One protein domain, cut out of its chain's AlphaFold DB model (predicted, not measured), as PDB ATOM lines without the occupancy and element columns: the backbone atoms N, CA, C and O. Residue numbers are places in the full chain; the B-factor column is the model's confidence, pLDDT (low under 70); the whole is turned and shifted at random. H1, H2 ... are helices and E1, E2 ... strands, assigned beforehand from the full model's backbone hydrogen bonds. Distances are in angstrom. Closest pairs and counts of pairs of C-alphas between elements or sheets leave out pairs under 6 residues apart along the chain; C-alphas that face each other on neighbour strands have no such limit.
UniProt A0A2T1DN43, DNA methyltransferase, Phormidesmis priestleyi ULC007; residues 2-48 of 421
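What this domain is: This is residues 2 to 48 of the 421 residues of the protein "DNA methyltransferase" of Phormidesmis priestleyi ULC007 (UniProt A0A2T1DN43). With little regular structure, the printed part is a flat, loose loop: two short strands, E1 and E2, cross side by side, and from them the backbone opens into a wide loop whose far side is helix H1. Beyond the strands, residues 37 to 48 fold back as a tail. The 47 printed residues hold E1, H1 and E2 in that order, an antiparallel two-stranded sheet and a mixed class, with 16 residues in named elements. The radius of gyration of the C-alphas is 13.5 A; the spans are 37 by 24 by 10 A.

How they stand to each other: E1, residues 5 to 7, and E2, residues 34 to 36, are antiparallel neighbours at 136 degrees. C-alphas 6 and 35 face each other at 4.7 A; N 7 and O 34 are within hydrogen-bond range at 2.8 A. In H1, residues 16 to 25, every O i to N i+4 pair is within range.

Where its parts are: E1 begins at C-alpha 5 (128.425, 31.757, -21.738) and measures 6.4 A, H1 14.5 A. E2, 6.1 A, ends at C-alpha 36 (127.622, 27.695, -25.517).

The domain as a whole: The farthest C-alphas, of Glu 17 and Glu 40, are 37.5 A apart. Residues 24 to 30 stand free. Both links are short. The printed part has no cut, and no printed residue is under 70 in pLDDT.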
ATOM      1  N   LYS A   2     124.101  40.494 -26.086       76.88
ATOM      2  CA  LYS A   2     123.751  39.224 -25.420       76.88
ATOM      3  C   LYS A   2     124.960  38.770 -24.593       76.88
ATOM      4  O   LYS A   2     126.088  38.904 -25.067       76.88
ATOM      5  N   ALA A   3     124.734  38.300 -23.369       86.88
ATOM      6  CA  ALA A   3     125.794  37.724 -22.547       86.88
ATOM      7  C   ALA A   3     126.381  36.484 -23.247       86.88
ATOM      8  O   ALA A   3     125.641  35.736 -23.885       86.88
ATOM      9  N   LYS A   4     127.700  36.293 -23.146       91.31
ATOM     10  CA  LYS A   4     128.391  35.087 -23.627       91.31
ATOM     11  C   LYS A   4     128.524  34.102 -22.473       91.31
ATOM     12  O   LYS A   4     128.826  34.526 -21.359       91.31
ATOM     13  N   ILE A   5     128.316  32.817 -22.742       91.50
ATOM     14  CA  ILE A   5     128.425  31.757 -21.738       91.50
ATOM     15  C   ILE A   5     129.586  30.847 -22.126       91.50
ATOM     16  O   ILE A   5     129.615  30.300 -23.227       91.50
ATOM     17  N   PHE A   6     130.540  30.711 -21.211       92.94
ATOM     18  CA  PHE A   6     131.714  29.856 -21.337       92.94
ATOM     19  C   PHE A   6     131.571  28.714 -20.334       92.94
ATOM     20  O   PHE A   6     131.449  28.960 -19.133       92.94
ATOM     21  N   TYR A   7     131.516  27.483 -20.828       93.69
ATOM     22  CA  TYR A   7     131.273  26.286 -20.034       93.69
ATOM     23  C   TYR A   7     132.465  25.342 -20.117       93.69
ATOM     24  O   TYR A   7     133.077  25.186 -21.164       93.69
ATOM     25  N   PHE A   8     132.797  24.711 -19.001       92.38
ATOM     26  CA  PHE A   8     133.785  23.649 -18.944       92.38
ATOM     27  C   PHE A   8     133.355  22.664 -17.863       92.38
ATOM     28  O   PHE A   8     132.842  23.073 -16.818       92.38
ATOM     29  N   THR A   9     133.578  21.375 -18.101       91.44
ATOM     30  CA  THR A   9     133.370  20.333 -17.097       91.44
ATOM     31  C   THR A   9     134.571  19.409 -17.029       91.44
ATOM     32  O   THR A   9     135.196  19.095 -18.038       91.44
ATOM     33  N   LEU A  10     134.861  18.953 -15.816       91.25
ATOM     34  CA  LEU A  10     135.769  17.840 -15.574       91.25
ATOM     35  C   LEU A  10     135.062  16.518 -15.888       91.25
ATOM     36  O   LEU A  10     133.836  16.479 -16.007       91.25
ATOM     37  N   GLN A  11     135.833  15.443 -16.040       89.00
ATOM     38  CA  GLN A  11     135.277  14.131 -16.360       89.00
ATOM     39  C   GLN A  11     134.527  13.556 -15.152       89.00
ATOM     40  O   GLN A  11     134.941  13.723 -13.997       89.00
ATOM     41  N   ASP A  12     133.424  12.858 -15.425       84.31
ATOM     42  CA  ASP A  12     132.545  12.319 -14.384       84.31
ATOM     43  C   ASP A  12     133.274  11.322 -13.469       84.31
ATOM     44  O   ASP A  12     133.104  11.382 -12.251       84.31
ATOM     45  N   GLU A  13     134.156  10.493 -14.038       90.69
ATOM     46  CA  GLU A  13     134.899   9.433 -13.335       90.69
ATOM     47  C   GLU A  13     136.065   9.942 -12.469       90.69
ATOM     48  O   GLU A  13     136.625   9.177 -11.686       90.69
ATOM     49  N   GLN A  14     136.445  11.222 -12.580       91.56
ATOM     50  CA  GLN A  14     137.542  11.764 -11.777       91.56
ATOM     51  C   GLN A  14     137.173  11.798 -10.289       91.56
ATOM     52  O   GLN A  14     136.127  12.329  -9.883       91.56
ATOM     53  N   THR A  15     138.094  11.296  -9.472       94.12
ATOM     54  CA  THR A  15     138.040  11.349  -8.012       94.12
ATOM     55  C   THR A  15     138.098  12.787  -7.507       94.12
ATOM     56  O   THR A  15     138.436  13.735  -8.223       94.12
ATOM     57  N   LYS A  16     137.763  12.968  -6.228       94.88
ATOM     58  CA  LYS A  16     137.879  14.269  -5.569       94.88
ATOM     59  C   LYS A  16     139.322  14.781  -5.640       94.88
ATOM     60  O   LYS A  16     139.526  15.955  -5.928       94.88
ATOM     61  N   GLU A  17     140.286  13.907  -5.379       97.00
ATOM     62  CA  GLU A  17     141.713  14.216  -5.345       97.00
ATOM     63  C   GLU A  17     142.210  14.636  -6.733       97.00
ATOM     64  O   GLU A  17     142.811  15.694  -6.860       97.00
ATOM     65  N   GLU A  18     141.852  13.906  -7.792       96.00
ATOM     66  CA  GLU A  18     142.211  14.277  -9.172       96.00
ATOM     67  C   GLU A  18     141.610  15.621  -9.600       96.00
ATOM     68  O   GLU A  18     142.267  16.400 -10.294       96.00
ATOM     69  N   LYS A  19     140.367  15.916  -9.188       95.38
ATOM     70  CA  LYS A  19     139.731  17.213  -9.466       95.38
ATOM     71  C   LYS A  19     140.464  18.349  -8.749       95.38
ATOM     72  O   LYS A  19     140.675  19.396  -9.353       95.38
ATOM     73  N   LEU A  20     140.862  18.149  -7.490       94.81
ATOM     74  CA  LEU A  20     141.631  19.136  -6.723       94.81
ATOM     75  C   LEU A  20     143.018  19.366  -7.334       94.81
ATOM     76  O   LEU A  20     143.360  20.514  -7.608       94.81
ATOM     77  N   ASP A  21     143.753  18.299  -7.650       95.81
ATOM     78  CA  ASP A  21     145.053  18.368  -8.328       95.81
ATOM     79  C   ASP A  21     144.964  19.128  -9.661       95.81
ATOM     80  O   ASP A  21     145.850  19.915 -10.004       95.81
ATOM     81  N   TRP A  22     143.883  18.924 -10.424       94.56
ATOM     82  CA  TRP A  22     143.652  19.658 -11.666       94.56
ATOM     83  C   TRP A  22     143.473  21.161 -11.423       94.56
ATOM     84  O   TRP A  22     144.071  21.955 -12.151       94.56
ATOM     85  N   PHE A  23     142.703  21.562 -10.402       91.25
ATOM     86  CA  PHE A  23     142.514  22.974 -10.043       91.25
ATOM     87  C   PHE A  23     143.787  23.628  -9.493       91.25
ATOM     88  O   PHE A  23     144.000  24.814  -9.730       91.25
ATOM     89  N   GLU A  24     144.647  22.886  -8.793       94.69
ATOM     90  CA  GLU A  24     145.937  23.410  -8.325       94.69
ATOM     91  C   GLU A  24     146.903  23.690  -9.482       94.69
ATOM     92  O   GLU A  24     147.684  24.643  -9.436       94.69
ATOM     93  N   ARG A  25     146.854  22.864 -10.534       94.31
ATOM     94  CA  ARG A  25     147.782  22.944 -11.672       94.31
ATOM     95  C   ARG A  25     147.268  23.805 -12.825       94.31
ATOM     96  O   ARG A  25     148.083  24.308 -13.596       94.31
ATOM     97  N   SER A  26     145.953  23.971 -12.955       93.50
ATOM     98  CA  SER A  26     145.324  24.671 -14.081       93.50
ATOM     99  C   SER A  26     144.947  26.095 -13.702       93.50
ATOM    100  O   SER A  26     144.128  26.325 -12.814       93.50
ATOM    101  N   ARG A  27     145.512  27.076 -14.409       93.94
ATOM    102  CA  ARG A  27     145.101  28.479 -14.262       93.94
ATOM    103  C   ARG A  27     143.800  28.732 -15.012       93.94
ATOM    104  O   ARG A  27     143.522  28.073 -16.011       93.94
ATOM    105  N   PHE A  28     143.033  29.727 -14.572       92.50
ATOM    106  CA  PHE A  28     141.738  30.056 -15.171       92.50
ATOM    107  C   PHE A  28     141.837  30.340 -16.678       92.50
ATOM    108  O   PHE A  28     141.005  29.880 -17.454       92.50
ATOM    109  N   GLU A  29     142.891  31.034 -17.111       93.94
ATOM    110  CA  GLU A  29     143.127  31.389 -18.515       93.94
ATOM    111  C   GLU A  29     143.470  30.179 -19.396       93.94
ATOM    112  O   GLU A  29     143.432  30.277 -20.621       93.94
ATOM    113  N   GLN A  30     143.831  29.049 -18.783       92.38
ATOM    114  CA  GLN A  30     144.192  27.803 -19.462       92.38
ATOM    115  C   GLN A  30     143.017  26.828 -19.555       92.38
ATOM    116  O   GLN A  30     143.147  25.782 -20.190       92.38
ATOM    117  N   ILE A  31     141.883  27.144 -18.921       92.88
ATOM    118  CA  ILE A  31     140.699  26.293 -18.971       92.88
ATOM    119  C   ILE A  31     140.136  26.339 -20.400       92.88
ATOM    120  O   ILE A  31     139.810  27.425 -20.891       92.88
ATOM    121  N   PRO A  32     140.001  25.186 -21.080       92.56
ATOM    122  CA  PRO A  32     139.503  25.130 -22.448       92.56
ATOM    123  C   PRO A  32     137.974  25.245 -22.441       92.56
ATOM    124  O   PRO A  32     137.262  24.260 -22.601       92.56
ATOM    125  N   PHE A  33     137.466  26.449 -22.185       93.94
ATOM    126  CA  PHE A  33     136.031  26.698 -22.157       93.94
ATOM    127  C   PHE A  33     135.393  26.544 -23.542       93.94
ATOM    128  O   PHE A  33     135.824  27.169 -24.513       93.94
ATOM    129  N   ASP A  34     134.275  25.830 -23.585       92.12
ATOM    130  CA  ASP A  34     133.357  25.805 -24.712       92.12
ATOM    131  C   ASP A  34     132.438  27.029 -24.663       92.12
ATOM    132  O   ASP A  34     131.837  27.349 -23.632       92.12
ATOM    133  N   HIS A  35     132.287  27.723 -25.788       91.44
ATOM    134  CA  HIS A  35     131.282  28.776 -25.909       91.44
ATOM    135  C   HIS A  35     129.928  28.156 -26.257       91.44
ATOM    136  O   HIS A  35     129.764  27.586 -27.336       91.44
ATOM    137  N   ILE A  36     128.950  28.298 -25.363       92.00
ATOM    138  CA  ILE A  36     127.622  27.695 -25.517       92.00
ATOM    139  C   ILE A  36     126.542  28.758 -25.726       92.00
ATOM    140  O   ILE A  36     126.588  29.851 -25.158       92.00
ATOM    141  N   THR A  37     125.550  28.424 -26.552       88.19
ATOM    142  CA  THR A  37     124.370  29.263 -26.796       88.19
ATOM    143  C   THR A  37     123.140  28.549 -26.245       88.19
ATOM    144  O   THR A  37     122.907  27.408 -26.642       88.19
ATOM    145  N   PRO A  38     122.363  29.178 -25.345       87.38
ATOM    146  CA  PRO A  38     121.143  28.566 -24.841       87.38
ATOM    147  C   PRO A  38     120.120  28.274 -25.944       87.38
ATOM    148  O   PRO A  38     120.021  29.042 -26.903       87.38
ATOM    149  N   ASP A  39     119.339  27.204 -25.777       84.75
ATOM    150  CA  ASP A  39     118.203  26.904 -26.660       84.75
ATOM    151  C   ASP A  39     117.005  27.849 -26.415       84.75
ATOM    152  O   ASP A  39     117.023  28.706 -25.524       84.75
ATOM    153  N   GLU A  40     115.932  27.696 -27.199       84.56
ATOM    154  CA  GLU A  40     114.705  28.499 -27.055       84.56
ATOM    155  C   GLU A  40     114.040  28.339 -25.677       84.56
ATOM    156  O   GLU A  40     113.379  29.258 -25.188       84.56
ATOM    157  N   LYS A  41     114.270  27.203 -25.008       82.56
ATOM    158  CA  LYS A  41     113.803  26.908 -23.645       82.56
ATOM    159  C   LYS A  41     114.802  27.372 -22.572       82.56
ATOM    160  O   LYS A  41     114.609  27.091 -21.391       82.56
ATOM    161  N   SER A  42     115.831  28.133 -22.956       86.44
ATOM    162  CA  SER A  42     116.891  28.660 -22.087       86.44
ATOM    163  C   SER A  42     117.736  27.594 -21.373       86.44
ATOM    164  O   SER A  42     118.379  27.896 -20.365       86.44
ATOM    165  N   ASN A  43     117.789  26.361 -21.885       85.94
ATOM    166  CA  ASN A  43     118.736  25.350 -21.414       85.94
ATOM    167  C   ASN A  43     120.142  25.684 -21.912       85.94
ATOM    168  O   ASN A  43     120.304  26.170 -23.026       85.94
ATOM    169  N   TRP A  44     121.162  25.420 -21.095       88.06
ATOM    170  CA  TRP A  44     122.563  25.715 -21.437       88.06
ATOM    171  C   TRP A  44     123.323  24.469 -21.905       88.06
ATOM    172  O   TRP A  44     124.103  24.533 -22.848       88.06
ATOM    173  N   ILE A  45     123.077  23.330 -21.255       85.62
ATOM    174  CA  ILE A  45     123.734  22.043 -21.517       85.62
ATOM    175  C   ILE A  45     122.693  20.950 -21.758       85.62
ATOM    176  O   ILE A  45     121.535  21.077 -21.340       85.62
ATOM    177  N   ASN A  46     123.112  19.854 -22.396       82.19
ATOM    178  CA  ASN A  46     122.225  18.764 -22.811       82.19
ATOM    179  C   ASN A  46     121.050  19.311 -23.638       82.19
ATOM    180  O   ASN A  46     119.885  19.142 -23.270       82.19
ATOM    181  N   LEU A  47     121.362  20.080 -24.681       82.31
ATOM    182  CA  LEU A  47     120.358  20.628 -25.590       82.31
ATOM    183  C   LEU A  47     119.751  19.492 -26.418       82.31
ATOM    184  O   LEU A  47     120.419  18.497 -26.697       82.31
ATOM    185  N   THR A  48     118.483  19.631 -26.781       80.06
ATOM    186  CA  THR A  48     117.774  18.648 -27.606       80.06
ATOM    187  C   THR A  48     117.482  19.238 -28.971       80.06
ATOM    188  O   THR A  48     116.876  20.302 -29.040       80.06
TER     189      THR A  48